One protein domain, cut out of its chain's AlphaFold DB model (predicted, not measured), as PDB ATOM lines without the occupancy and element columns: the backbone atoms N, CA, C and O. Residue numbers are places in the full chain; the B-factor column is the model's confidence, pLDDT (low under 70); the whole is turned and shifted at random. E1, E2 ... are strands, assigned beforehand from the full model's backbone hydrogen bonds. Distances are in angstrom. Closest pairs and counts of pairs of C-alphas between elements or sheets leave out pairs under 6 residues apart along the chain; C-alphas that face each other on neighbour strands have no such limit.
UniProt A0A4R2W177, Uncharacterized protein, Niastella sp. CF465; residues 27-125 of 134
ATOM      1  N   CYS A  27     -27.829 101.861 183.368       53.78
ATOM      2  CA  CYS A  27     -28.274 102.860 184.315       53.78
ATOM      3  C   CYS A  27     -29.585 103.402 183.774       53.78
ATOM      4  O   CYS A  27     -29.934 103.184 182.616       53.78
ATOM      5  N   GLY A  28     -30.354 104.061 184.605       59.75
ATOM      6  CA  GLY A  28     -31.483 104.790 184.087       59.75
ATOM      7  C   GLY A  28     -32.219 105.490 185.200       59.75
ATOM      8  O   GLY A  28     -32.041 105.162 186.381       59.75
ATOM      9  N   PRO A  29     -32.996 106.509 184.816       67.19
ATOM     10  CA  PRO A  29     -33.666 107.346 185.770       67.19
ATOM     11  C   PRO A  29     -34.641 106.479 186.550       67.19
ATOM     12  O   PRO A  29     -35.404 105.685 185.983       67.19
ATOM     13  N   THR A  30     -34.620 106.651 187.864       73.38
ATOM     14  CA  THR A  30     -35.824 106.354 188.625       73.38
ATOM     15  C   THR A  30     -36.689 107.594 188.568       73.38
ATOM     16  O   THR A  30     -36.225 108.693 188.856       73.38
ATOM     17  N   ILE A  31     -37.908 107.401 188.098       74.00
ATOM     18  CA  ILE A  31     -38.920 108.423 187.931       74.00
ATOM     19  C   ILE A  31     -39.950 108.162 189.013       74.00
ATOM     20  O   ILE A  31     -40.678 107.171 188.941       74.00
ATOM     21  N   ASP A  32     -40.006 109.036 190.000       76.12
ATOM     22  CA  ASP A  32     -41.075 109.050 190.985       76.12
ATOM     23  C   ASP A  32     -41.995 110.240 190.746       76.12
ATOM     24  O   ASP A  32     -41.584 111.220 190.125       76.12
ATOM     25  N   ILE A  33     -43.235 110.152 191.219       68.50
ATOM     26  CA  ILE A  33     -44.145 111.291 191.235       68.50
ATOM     27  C   ILE A  33     -44.516 111.599 192.671       68.50
ATOM     28  O   ILE A  33     -45.161 110.784 193.330       68.50
ATOM     29  N   ASP A  34     -44.166 112.802 193.110       65.69
ATOM     30  CA  ASP A  34     -44.608 113.313 194.397       65.69
ATOM     31  C   ASP A  34     -45.897 114.132 194.227       65.69
ATOM     32  O   ASP A  34     -46.065 114.908 193.279       65.69
ATOM     33  N   GLY A  35     -46.836 113.916 195.144       62.94
ATOM     34  CA  GLY A  35     -48.120 114.604 195.194       62.94
ATOM     35  C   GLY A  35     -49.359 113.756 194.852       62.94
ATOM     36  O   GLY A  35     -49.286 112.638 194.335       62.94
ATOM     37  N   PRO A  36     -50.560 114.295 195.127       61.81
ATOM     38  CA  PRO A  36     -51.831 113.562 195.057       61.81
ATOM     39  C   PRO A  36     -52.297 113.228 193.628       61.81
ATOM     40  O   PRO A  36     -53.328 112.578 193.448       61.81
ATOM     41  N   ASN A  37     -51.566 113.672 192.604       67.31
ATOM     42  CA  ASN A  37     -52.002 113.658 191.208       67.31
ATOM     43  C   ASN A  37     -51.351 112.550 190.360       67.31
ATOM     44  O   ASN A  37     -51.426 112.597 189.133       67.31
ATOM     45  N   THR A  38     -50.766 111.518 190.972       66.50
ATOM     46  CA  THR A  38     -50.214 110.344 190.259       66.50
ATOM     47  C   THR A  38     -51.221 109.703 189.296       66.50
ATOM     48  O   THR A  38     -50.867 109.334 188.177       66.50
ATOM     49  N   GLY A  39     -52.507 109.667 189.674       73.44
ATOM     50  CA  GLY A  39     -53.611 109.146 188.854       73.44
ATOM     51  C   GLY A  39     -53.906 109.932 187.570       73.44
ATOM     52  O   GLY A  39     -54.814 109.577 186.822       73.44
ATOM     53  N   GLN A  40     -53.165 111.008 187.307       77.12
ATOM     54  CA  GLN A  40     -53.310 111.828 186.108       77.12
ATOM     55  C   GLN A  40     -52.405 111.388 184.964       77.12
ATOM     56  O   GLN A  40     -52.644 111.786 183.820       77.12
ATOM     57  N   VAL A  41     -51.399 110.559 185.251       82.38
ATOM     58  CA  VAL A  41     -50.505 110.015 184.234       82.38
ATOM     59  C   VAL A  41     -51.121 108.770 183.611       82.38
ATOM     60  O   VAL A  41     -51.245 107.724 184.238       82.38
ATOM     61  N   LEU A  42     -51.468 108.878 182.333       86.38
ATOM     62  CA  LEU A  42     -52.017 107.780 181.540       86.38
ATOM     63  C   LEU A  42     -50.917 106.864 181.001       86.38
ATOM     64  O   LEU A  42     -51.102 105.656 180.858       86.38
ATOM     65  N   LYS A  43     -49.774 107.453 180.645       88.38
ATOM     66  CA  LYS A  43     -48.670 106.754 179.991       88.38
ATOM     67  C   LYS A  43     -47.358 107.496 180.215       88.38
ATOM     68  O   LYS A  43     -47.345 108.725 180.221       88.38
ATOM     69  N   VAL A  44     -46.262 106.755 180.336       88.00
ATOM     70  CA  VAL A  44     -44.891 107.279 180.311       88.00
ATOM     71  C   VAL A  44     -44.140 106.618 179.171       88.00
ATOM     72  O   VAL A  44     -44.180 105.399 179.023       88.00
ATOM     73  N   GLU A  45     -43.457 107.413 178.362       88.62
ATOM     74  CA  GLU A  45     -42.501 106.932 177.373       88.62
ATOM     75  C   GLU A  45     -41.100 107.365 177.783       88.62
ATOM     76  O   GLU A  45     -40.870 108.529 178.090       88.62
ATOM     77  N   VAL A  46     -40.170 106.418 177.791       86.06
ATOM     78  CA  VAL A  46     -38.753 106.664 178.040       86.06
ATOM     79  C   VAL A  46     -38.003 106.311 176.770       86.06
ATOM     80  O   VAL A  46     -38.095 105.179 176.293       86.06
ATOM     81  N   ARG A  47     -37.306 107.286 176.195       85.69
ATOM     82  CA  ARG A  47     -36.594 107.159 174.929       85.69
ATOM     83  C   ARG A  47     -35.114 107.434 175.130       85.69
ATOM     84  O   ARG A  47     -34.750 108.463 175.683       85.69
ATOM     85  N   ASN A  48     -34.256 106.556 174.629       80.19
ATOM     86  CA  ASN A  48     -32.814 106.790 174.621       80.19
ATOM     87  C   ASN A  48     -32.343 107.389 173.275       80.19
ATOM     88  O   ASN A  48     -33.046 107.334 172.260       80.19
ATOM     89  N   ASN A  49     -31.116 107.919 173.237       68.56
ATOM     90  CA  ASN A  49     -30.497 108.428 172.000       68.56
ATOM     91  C   ASN A  49     -30.333 107.368 170.891       68.56
ATOM     92  O   ASN A  49     -30.193 107.725 169.724       68.56
ATOM     93  N   ALA A  50     -30.386 106.075 171.222       66.06
ATOM     94  CA  ALA A  50     -30.412 104.983 170.246       66.06
ATOM     95  C   ALA A  50     -31.819 104.729 169.657       66.06
ATOM     96  O   ALA A  50     -32.017 103.754 168.934       66.06
ATOM     97  N   ALA A  51     -32.784 105.612 169.941       67.56
ATOM     98  CA  ALA A  51     -34.178 105.543 169.514       67.56
ATOM     99  C   ALA A  51     -34.958 104.322 170.037       67.56
ATOM    100  O   ALA A  51     -36.032 104.019 169.515       67.56
ATOM    101  N   VAL A  52     -34.465 103.659 171.086       72.00
ATOM    102  CA  VAL A  52     -35.244 102.666 171.828       72.00
ATOM    103  C   VAL A  52     -36.250 103.418 172.687       72.00
ATOM    104  O   VAL A  52     -35.870 104.299 173.455       72.00
ATOM    105  N   THR A  53     -37.527 103.066 172.549       83.94
ATOM    106  CA  THR A  53     -38.619 103.618 173.355       83.94
ATOM    107  C   THR A  53     -39.209 102.516 174.219       83.94
ATOM    108  O   THR A  53     -39.656 101.491 173.707       83.94
ATOM    109  N   THR A  54     -39.248 102.746 175.528       87.50
ATOM    110  CA  THR A  54     -39.989 101.926 176.488       87.50
ATOM    111  C   THR A  54     -41.251 102.663 176.904       87.50
ATOM    112  O   THR A  54     -41.202 103.849 177.222       87.50
ATOM    113  N   THR A  55     -42.383 101.966 176.915       89.94
ATOM    114  CA  THR A  55     -43.687 102.551 177.236       89.94
ATOM    115  C   THR A  55     -44.297 101.875 178.455       89.94
ATOM    116  O   THR A  55     -44.450 100.655 178.485       89.94
ATOM    117  N   TYR A  56     -44.719 102.681 179.423       88.38
ATOM    118  CA  TYR A  56     -45.444 102.268 180.618       88.38
ATOM    119  C   TYR A  56     -46.870 102.819 180.531       88.38
ATOM    120  O   TYR A  56     -47.060 104.032 180.570       88.38
ATOM    121  N   ASN A  57     -47.874 101.952 180.382       88.62
ATOM    122  CA  ASN A  57     -49.287 102.350 180.363       88.62
ATOM    123  C   ASN A  57     -49.883 102.207 181.765       88.62
ATOM    124  O   ASN A  57     -49.667 101.173 182.392       88.62
ATOM    125  N   ASN A  58     -50.640 103.207 182.226       84.25
ATOM    126  CA  ASN A  58     -51.156 103.309 183.598       84.25
ATOM    127  C   ASN A  58     -50.077 102.972 184.647       84.25
ATOM    128  O   ASN A  58     -50.233 102.011 185.406       84.25
ATOM    129  N   PRO A  59     -48.934 103.682 184.622       84.38
ATOM    130  CA  PRO A  59     -47.787 103.334 185.445       84.38
ATOM    131  C   PRO A  59     -48.090 103.422 186.942       84.38
ATOM    132  O   PRO A  59     -48.831 104.292 187.396       84.38
ATOM    133  N   VAL A  60     -47.428 102.554 187.703       83.50
ATOM    134  CA  VAL A  60     -47.301 102.677 189.157       83.50
ATOM    135  C   VAL A  60     -45.911 103.234 189.439       83.50
ATOM    136  O   VAL A  60     -44.925 102.709 188.922       83.50
ATOM    137  N   PHE A  61     -45.848 104.309 190.218       81.06
ATOM    138  CA  PHE A  61     -44.603 104.982 190.584       81.06
ATOM    139  C   PHE A  61     -44.064 104.447 191.927       81.06
ATOM    140  O   PHE A  61     -44.870 104.013 192.757       81.06
ATOM    141  N   PRO A  62     -42.732 104.440 192.142       81.69
ATOM    142  CA  PRO A  62     -41.690 104.877 191.209       81.69
ATOM    143  C   PRO A  62     -41.438 103.880 190.064       81.69
ATOM    144  O   PRO A  62     -41.518 102.664 190.233       81.69
ATOM    145  N   ILE A  63     -41.076 104.403 188.892       80.19
ATOM    146  CA  ILE A  63     -40.620 103.628 187.734       80.19
ATOM    147  C   ILE A  63     -39.097 103.680 187.689       80.19
ATOM    148  O   ILE A  63     -38.527 104.746 187.482       80.19
ATOM    149  N   THR A  64     -38.425 102.535 187.781       78.69
ATOM    150  CA  THR A  64     -36.990 102.448 187.472       78.69
ATOM    151  C   THR A  64     -36.808 101.957 186.043       78.69
ATOM    152  O   THR A  64     -37.147 100.819 185.710       78.69
ATOM    153  N   HIS A  65     -36.266 102.820 185.189       77.38
ATOM    154  CA  HIS A  65     -35.840 102.444 183.849       77.38
ATOM    155  C   HIS A  65     -34.351 102.079 183.863       77.38
ATOM    156  O   HIS A  65     -33.582 102.685 184.600       77.38
ATOM    157  N   VAL A  66     -33.929 101.088 183.073       75.06
ATOM    158  CA  VAL A  66     -32.515 100.696 182.951       75.06
ATOM    159  C   VAL A  66     -32.198 100.484 181.483       75.06
ATOM    160  O   VAL A  66     -32.740  99.572 180.860       75.06
ATOM    161  N   ASP A  67     -31.293 101.295 180.950       70.94
ATOM    162  CA  ASP A  67     -30.891 101.241 179.550       70.94
ATOM    163  C   ASP A  67     -29.421 101.654 179.378       70.94
ATOM    164  O   ASP A  67     -28.726 102.032 180.323       70.94
ATOM    165  N   THR A  68     -28.918 101.509 178.160       64.06
ATOM    166  CA  THR A  68     -27.585 101.935 177.750       64.06
ATOM    167  C   THR A  68     -27.684 103.254 176.994       64.06
ATOM    168  O   THR A  68     -28.270 103.316 175.916       64.06
ATOM    169  N   GLY A  69     -27.098 104.317 177.537       63.41
ATOM    170  CA  GLY A  69     -27.095 105.642 176.915       63.41
ATOM    171  C   GLY A  69     -26.851 106.737 177.944       63.41
ATOM    172  O   GLY A  69     -27.181 106.568 179.109       63.41
ATOM    173  N   ASN A  70     -26.259 107.856 177.533       67.56
ATOM    174  CA  ASN A  70     -25.951 108.950 178.464       67.56
ATOM    175  C   ASN A  70     -27.110 109.940 178.610       67.56
ATOM    176  O   ASN A  70     -27.149 110.670 179.588       67.56
ATOM    177  N   GLN A  71     -28.039 109.960 177.654       75.88
ATOM    178  CA  GLN A  71     -29.154 110.896 177.617       75.88
ATOM    179  C   GLN A  71     -30.448 110.159 177.282       75.88
ATOM    180  O   GLN A  71     -30.488 109.306 176.386       75.88
ATOM    181  N   ILE A  72     -31.483 110.503 178.033       80.12
ATOM    182  CA  ILE A  72     -32.803 109.904 178.015       80.12
ATOM    183  C   ILE A  72     -33.829 111.030 177.935       80.12
ATOM    184  O   ILE A  72     -33.755 112.008 178.669       80.12
ATOM    185  N   GLU A  73     -34.798 110.877 177.048       83.38
ATOM    186  CA  GLU A  73     -35.991 111.705 176.965       83.38
ATOM    187  C   GLU A  73     -37.139 110.964 177.659       83.38
ATOM    188  O   GLU A  73     -37.442 109.818 177.330       83.38
ATOM    189  N   VAL A  74     -37.785 111.607 178.622       82.56
ATOM    190  CA  VAL A  74     -38.950 111.072 179.327       82.56
ATOM    191  C   VAL A  74     -40.163 111.908 178.958       82.56
ATOM    192  O   VAL A  74     -40.134 113.136 179.045       82.56
ATOM    193  N   ARG A  75     -41.247 111.240 178.568       85.62
ATOM    194  CA  ARG A  75     -42.500 111.859 178.153       85.62
ATOM    195  C   ARG A  75     -43.686 111.322 178.950       85.62
ATOM    196  O   ARG A  75     -44.023 110.148 178.830       85.62
ATOM    197  N   PHE A  76     -44.368 112.186 179.698       83.81
ATOM    198  CA  PHE A  76     -45.643 111.875 180.359       83.81
ATOM    199  C   PHE A  76     -46.802 112.187 179.446       83.81
ATOM    200  O   PHE A  76     -46.759 113.190 178.749       83.81
ATOM    201  N   TYR A  77     -47.858 111.389 179.518       84.81
ATOM    202  CA  TYR A  77     -49.151 111.657 178.907       84.81
ATOM    203  C   TYR A  77     -50.179 111.875 180.012       84.81
ATOM    204  O   TYR A  77     -50.340 111.013 180.876       84.81
ATOM    205  N   LEU A  78     -50.862 113.017 179.982       81.31
ATOM    206  CA  LEU A  78     -51.705 113.498 181.076       81.31
ATOM    207  C   LEU A  78     -53.187 113.520 180.685       81.31
ATOM    208  O   LEU A  78     -53.538 113.885 179.563       81.31
ATOM    209  N   ASN A  79     -54.058 113.163 181.632       79.88
ATOM    210  CA  ASN A  79     -55.507 113.063 181.418       79.88
ATOM    211  C   ASN A  79     -56.247 114.420 181.432       79.88
ATOM    212  O   ASN A  79     -57.369 114.526 180.943       79.88
ATOM    213  N   ASN A  80     -55.639 115.469 181.993       74.69
ATOM    214  CA  ASN A  80     -56.265 116.778 182.214       74.69
ATOM    215  C   ASN A  80     -55.225 117.913 182.178       74.69
ATOM    216  O   ASN A  80     -54.044 117.678 181.921       74.69
ATOM    217  N   ASN A  81     -55.692 119.143 182.417       71.19
ATOM    218  CA  ASN A  81     -54.850 120.331 182.507       71.19
ATOM    219  C   ASN A  81     -54.082 120.342 183.827       71.19
ATOM    220  O   ASN A  81     -54.674 120.625 184.866       71.19
ATOM    221  N   TYR A  82     -52.782 120.075 183.764       70.44
ATOM    222  CA  TYR A  82     -51.898 120.154 184.922       70.44
ATOM    223  C   TYR A  82     -50.727 121.080 184.649       70.44
ATOM    224  O   TYR A  82     -50.284 121.234 183.508       70.44
ATOM    225  N   HIS A  83     -50.260 121.678 185.735       70.06
ATOM    226  CA  HIS A  83     -48.948 122.277 185.851       70.06
ATOM    227  C   HIS A  83     -47.983 121.199 186.344       70.06
ATOM    228  O   HIS A  83     -48.360 120.269 187.054       70.06
ATOM    229  N   PHE A  84     -46.737 121.282 185.910       68.75
ATOM    230  CA  PHE A  84     -45.768 120.223 186.121       68.75
ATOM    231  C   PHE A  84     -44.400 120.832 186.374       68.75
ATOM    232  O   PHE A  84     -44.027 121.770 185.671       68.75
ATOM    233  N   ALA A  85     -43.668 120.287 187.337       71.00
ATOM    234  CA  ALA A  85     -42.288 120.640 187.632       71.00
ATOM    235  C   ALA A  85     -41.457 119.358 187.774       71.00
ATOM    236  O   ALA A  85     -41.938 118.336 188.268       71.00
ATOM    237  N   VAL A  86     -40.203 119.397 187.320       68.06
ATOM    238  CA  VAL A  86     -39.280 118.265 187.446       68.06
ATOM    239  C   VAL A  86     -38.206 118.648 188.440       68.06
ATOM    240  O   VAL A  86     -37.395 119.538 188.177       68.06
ATOM    241  N   TYR A  87     -38.179 117.937 189.556       69.31
ATOM    242  CA  TYR A  87     -37.088 117.994 190.503       69.31
ATOM    243  C   TYR A  87     -36.098 116.862 190.215       69.31
ATOM    244  O   TYR A  87     -36.466 115.722 189.912       69.31
ATOM    245  N   GLN A  88     -34.812 117.189 190.259       68.38
ATOM    246  CA  GLN A  88     -33.746 116.261 189.918       68.38
ATOM    247  C   GLN A  88     -32.792 116.141 191.098       68.38
ATOM    248  O   GLN A  88     -32.060 117.068 191.439       68.38
ATOM    249  N   GLU A  89     -32.776 114.965 191.709       64.88
ATOM    250  CA  GLU A  89     -31.794 114.630 192.723       64.88
ATOM    251  C   GLU A  89     -30.596 113.949 192.060       64.88
ATOM    252  O   GLU A  89     -30.719 113.020 191.251       64.88
ATOM    253  N   ASN A  90     -29.409 114.456 192.369       63.25
ATOM    254  CA  ASN A  90     -28.164 113.960 191.825       63.25
ATOM    255  C   ASN A  90     -27.237 113.479 192.942       63.25
ATOM    256  O   ASN A  90     -27.413 113.793 194.115       63.25
ATOM    257  N   TYR A  91     -26.226 112.692 192.574       54.53
ATOM    258  CA  TYR A  91     -25.278 112.125 193.539       54.53
ATOM    259  C   TYR A  91     -24.509 113.191 194.352       54.53
ATOM    260  O   TYR A  91     -23.975 112.889 195.416       54.53
ATOM    261  N   TYR A  92     -24.443 114.429 193.859       55.69
ATOM    262  CA  TYR A  92     -23.739 115.558 194.472       55.69
ATOM    263  C   TYR A  92     -24.660 116.505 195.260       55.69
ATOM    264  O   TYR A  92     -24.158 117.440 195.882       55.69
ATOM    265  N   GLY A  93     -25.974 116.260 195.270       59.69
ATOM    266  CA  GLY A  93     -26.973 117.095 195.926       59.69
ATOM    267  C   GLY A  93     -28.299 117.148 195.165       59.69
ATOM    268  O   GLY A  93     -28.448 116.644 194.051       59.69
ATOM    269  N   SER A  94     -29.293 117.770 195.783       58.84
ATOM    270  CA  SER A  94     -30.546 118.087 195.119       58.84
ATOM    271  C   SER A  94     -30.434 119.398 194.364       58.84
ATOM    272  O   SER A  94     -30.195 120.431 194.989       58.84
ATOM    273  N   ASP A  95     -30.707 119.376 193.067       56.94
ATOM    274  CA  ASP A  95     -30.879 120.603 192.316       56.94
ATOM    275  C   ASP A  95     -32.294 120.660 191.736       56.94
ATOM    276  O   ASP A  95     -32.717 119.809 190.947       56.94
ATOM    277  N   CYS A  96     -33.019 121.734 192.041       57.84
ATOM    278  CA  CYS A  96     -34.203 122.107 191.272       57.84
ATOM    279  C   CYS A  96     -33.772 122.713 189.920       57.84
ATOM    280  O   CYS A  96     -33.931 123.900 189.643       57.84
ATOM    281  N   ASN A  97     -33.149 121.896 189.073       51.62
ATOM    282  CA  ASN A  97     -32.571 122.357 187.810       51.62
ATOM    283  C   ASN A  97     -33.611 122.496 186.685       51.62
ATOM    284  O   ASN A  97     -33.297 123.051 185.632       51.62
ATOM    285  N   SER A  98     -34.849 122.026 186.877       53.19
ATOM    286  CA  SER A  98     -35.867 122.008 185.820       53.19
ATOM    287  C   SER A  98     -37.272 122.373 186.302       53.19
ATOM    288  O   SER A  98     -38.207 121.570 186.254       53.19
ATOM    289  N   ASN A  99     -37.456 123.649 186.638       54.47
ATOM    290  CA  ASN A  99     -38.771 124.298 186.668       54.47
ATOM    291  C   ASN A  99     -39.340 124.453 185.243       54.47
ATOM    292  O   ASN A  99     -39.542 125.557 184.740       54.47
ATOM    293  N   ASN A 100     -39.571 123.335 184.552       54.41
ATOM    294  CA  ASN A 100     -40.244 123.307 183.255       54.41
ATOM    295  C   ASN A 100     -41.757 123.340 183.469       54.41
ATOM    296  O   ASN A 100     -42.452 122.343 183.268       54.41
ATOM    297  N   TYR A 101     -42.253 124.507 183.884       60.25
ATOM    298  CA  TYR A 101     -43.680 124.750 184.026       60.25
ATOM    299  C   TYR A 101     -44.355 124.721 182.662       60.25
ATOM    300  O   TYR A 101     -44.210 125.625 181.837       60.25
ATOM    301  N   HIS A 102     -45.147 123.679 182.440       59.84
ATOM    302  CA  HIS A 102     -45.961 123.550 181.244       59.84
ATOM    303  C   HIS A 102     -47.426 123.406 181.620       59.84
ATOM    304  O   HIS A 102     -47.817 122.439 182.266       59.84
ATOM    305  N   THR A 103     -48.251 124.345 181.160       61.06
ATOM    306  CA  THR A 103     -49.707 124.195 181.188       61.06
ATOM    307  C   THR A 103     -50.106 123.240 180.064       61.06
ATOM    308  O   THR A 103     -50.328 123.658 178.925       61.06
ATOM    309  N   ALA A 104     -50.156 121.940 180.346       58.41
ATOM    310  CA  ALA A 104     -50.503 120.946 179.334       58.41
ATOM    311  C   ALA A 104     -52.025 120.783 179.259       58.41
ATOM    312  O   ALA A 104     -52.608 120.121 180.108       58.41
ATOM    313  N   ARG A 105     -52.692 121.348 178.241       57.31
ATOM    314  CA  ARG A 105     -54.091 120.991 177.951       57.31
ATOM    315  C   ARG A 105     -54.136 119.619 177.298       57.31
ATOM    316  O   ARG A 105     -53.865 119.583 176.110       57.31
ATOM    317  N   GLN A 106     -54.440 118.552 178.050       62.69
ATOM    318  CA  GLN A 106     -54.513 117.156 177.571       62.69
ATOM    319  C   GLN A 106     -53.442 116.813 176.525       62.69
ATOM    320  O   GLN A 106     -53.591 117.064 175.333       62.69
ATOM    321  N   GLY A 107     -52.341 116.210 176.946       70.31
ATOM    322  CA  GLY A 107     -51.245 115.986 176.015       70.31
ATOM    323  C   GLY A 107     -50.050 115.367 176.686       70.31
ATOM    324  O   GLY A 107     -50.200 114.606 177.643       70.31
ATOM    325  N   SER A 108     -48.869 115.693 176.167       78.56
ATOM    326  CA  SER A 108     -47.628 115.156 176.692       78.56
ATOM    327  C   SER A 108     -46.629 116.221 177.115       78.56
ATOM    328  O   SER A 108     -46.408 117.175 176.373       78.56
ATOM    329  N   VAL A 109     -45.977 116.005 178.255       77.00
ATOM    330  CA  VAL A 109     -44.835 116.802 178.727       77.00
ATOM    331  C   VAL A 109     -43.579 115.975 178.542       77.00
ATOM    332  O   VAL A 109     -43.584 114.792 178.866       77.00
ATOM    333  N   THR A 110     -42.529 116.581 177.995       80.69
ATOM    334  CA  THR A 110     -41.267 115.903 177.695       80.69
ATOM    335  C   THR A 110     -40.120 116.630 178.378       80.69
ATOM    336  O   THR A 110     -40.044 117.852 178.287       80.69
ATOM    337  N   PHE A 111     -39.227 115.891 179.027       76.19
ATOM    338  CA  PHE A 111     -37.980 116.425 179.564       76.19
ATOM    339  C   PHE A 111     -36.821 115.483 179.240       76.19
ATOM    340  O   PHE A 111     -37.020 114.284 179.041       76.19
ATOM    341  N   SER A 112     -35.612 116.030 179.185       79.38
ATOM    342  CA  SER A 112     -34.394 115.252 178.962       79.38
ATOM    343  C   SER A 112     -33.603 115.146 180.253       79.38
ATOM    344  O   SER A 112     -33.501 116.114 181.001       79.38
ATOM    345  N   THR A 113     -33.013 113.983 180.487       74.50
ATOM    346  CA  THR A 113     -32.139 113.723 181.624       74.50
ATOM    347  C   THR A 113     -31.003 112.776 181.256       74.50
ATOM    348  O   THR A 113     -30.976 112.209 180.164       74.50
ATOM    349  N   GLU A 114     -30.050 112.606 182.164       74.62
ATOM    350  CA  GLU A 114     -29.005 111.607 182.078       74.62
ATOM    351  C   GLU A 114     -29.315 110.391 182.952       74.62
ATOM    352  O   GLU A 114     -30.135 110.386 183.867       74.62
ATOM    353  N   CYS A 115     -28.599 109.324 182.652       66.31
ATOM    354  CA  CYS A 115     -28.862 107.985 183.143       66.31
ATOM    355  C   CYS A 115     -28.587 107.765 184.646       66.31
ATOM    356  O   CYS A 115     -29.039 106.776 185.219       66.31
ATOM    357  N   SER A 116     -27.820 108.654 185.276       65.69
ATOM    358  CA  SER A 116     -27.361 108.553 186.672       65.69
ATOM    359  C   SER A 116     -28.165 109.399 187.666       65.69
ATOM    360  O   SER A 116     -27.752 109.522 188.818       65.69
ATOM    361  N   TYR A 117     -29.289 109.978 187.245       66.00
ATOM    362  CA  TYR A 117     -30.100 110.854 188.089       66.00
ATOM    363  C   TYR A 117     -31.341 110.155 188.646       66.00
ATOM    364  O   TYR A 117     -31.962 109.316 187.989       66.00
ATOM    365  N   TYR A 118     -31.712 110.530 189.868       63.72
ATOM    366  CA  TYR A 118     -33.005 110.212 190.456       63.72
ATOM    367  C   TYR A 118     -33.930 111.409 190.217       63.72
ATOM    368  O   TYR A 118     -33.571 112.548 190.506       63.72
ATOM    369  N   HIS A 119     -35.103 111.179 189.636       66.44
ATOM    370  CA  HIS A 119     -36.060 112.241 189.344       66.44
ATOM    371  C   HIS A 119     -37.287 112.081 190.209       66.44
ATOM    372  O   HIS A 119     -37.975 111.063 190.125       66.44
ATOM    373  N   VAL A 120     -37.595 113.132 190.959       63.81
ATOM    374  CA  VAL A 120     -38.897 113.290 191.592       63.81
ATOM    375  C   VAL A 120     -39.665 114.307 190.783       63.81
ATOM    376  O   VAL A 120     -39.216 115.418 190.518       63.81
ATOM    377  N   ILE A 121     -40.836 113.910 190.338       67.88
ATOM    378  CA  ILE A 121     -41.633 114.705 189.434       67.88
ATOM    379  C   ILE A 121     -42.866 115.171 190.174       67.88
ATOM    380  O   ILE A 121     -43.633 114.364 190.681       67.88
ATOM    381  N   MET A 122     -43.084 116.474 190.212       67.06
ATOM    382  CA  MET A 122     -44.236 117.037 190.896       67.06
ATOM    383  C   MET A 122     -45.275 117.473 189.869       67.06
ATOM    384  O   MET A 122     -44.991 118.232 188.939       67.06
ATOM    385  N   ILE A 123     -46.495 116.953 190.023       65.38
ATOM    386  CA  ILE A 123     -47.633 117.267 189.152       65.38
ATOM    387  C   ILE A 123     -48.697 117.984 189.975       65.38
ATOM    388  O   ILE A 123     -49.312 117.395 190.865       65.38
ATOM    389  N   GLU A 124     -48.978 119.237 189.634       62.66
ATOM    390  CA  GLU A 124     -49.941 120.069 190.350       62.66
ATOM    391  C   GLU A 124     -51.096 120.552 189.474       62.66
ATOM    392  O   GLU A 124     -51.016 120.690 188.255       62.66
ATOM    393  N   THR A 125     -52.223 120.833 190.122       57.06
ATOM    394  CA  THR A 125     -53.421 121.396 189.489       57.06
ATOM    395  C   THR A 125     -53.367 122.915 189.326       57.06
ATOM    396  O   THR A 125     -54.172 123.460 188.574       57.06
TER     397      THR A 125
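AT A GLANCE: This is residues 27 to 125 of the 134 residues of an uncharacterized protein of Niastella sp. CF465 (UniProt A0A4R2W177). Two strongly twisted four-stranded sheets make a loose sandwich, only partly face to face, with E3 at one edge and E6 at the opposite edge reaching past the other sheet. The stretch of residues 58 to 70 runs along the side where E1 and E3 are the edges, and residues 99 to 107 cross between the sheets on the other side, from E6 to E7. The printed part has 99 residues, with no named helix and eight named strands, E1 to E8 in order along the chain, and its class is all strand. One sheet is mixed, in the order E1 E8 E5 E6, and the other is antiparallel throughout, in the order E3 E2 E4 E7. The whole is compact, with a radius of gyration of the C-alphas of 12.5 A and spans of 32 by 29 by 20 A.

IN THESE COORDINATES: E1, residues 30 to 34, begins with C-alpha 30 at (-35.824, 106.354, 188.625) and is 12.6 A long. E2, residues 41 to 48, is 20.4 A long, and E3 holds residues 53 to 57. E4, residues 71 to 78, is 23.0 A long and begins with C-alpha 71 at (-29.154, 110.896, 177.617). E5, residues 83 to 90, is 23.2 A long, and E6 holds residues 93 to 98. E7, residues 108 to 114, is 19.7 A long. E8, residues 118 to 124, is 19.6 A long and ends with C-alpha 124 at (-49.941, 120.069, 190.350).

HOW THE PARTS SIT: In the first sheet, edge strand E1 is parallel to E8 at 29 degrees, with N 32 and O 119 2.9 A apart, within hydrogen-bond range. E8 and E5 are antiparallel at 162 degrees, with N 83 and O 124 at 2.8 A. E5 and edge strand E6 form a hairpin, with N 90 and O 93 at 2.9 A. In the second sheet, E2 and edge strand E3 form a hairpin, with N 44 and O 56 at 2.8 A. E2 and E4 are antiparallel at 164 degrees, with N 45 and O 75 at 2.8 A. E4 and edge strand E7 are antiparallel at 157 degrees, with N 74 and O 111 at 2.8 A. Between the sheets, E4 and E8 are apart, and E5 and E7 are only just apart, with a closest distance of 8.2 A. Residues 63 to 64 pair with residues 30 to 31 of E1, antiparallel.

THE WHOLE: The two C-alphas farthest apart, those of Tyr 92 and Gln 106, are 35.1 A apart. The printed part has no cut. The link from E3 to E4, 13 residues, is long. The mean pLDDT of the printed part is 71.5, and 48 residues are under 70, among them residues 86 to 106 and 115 to 125.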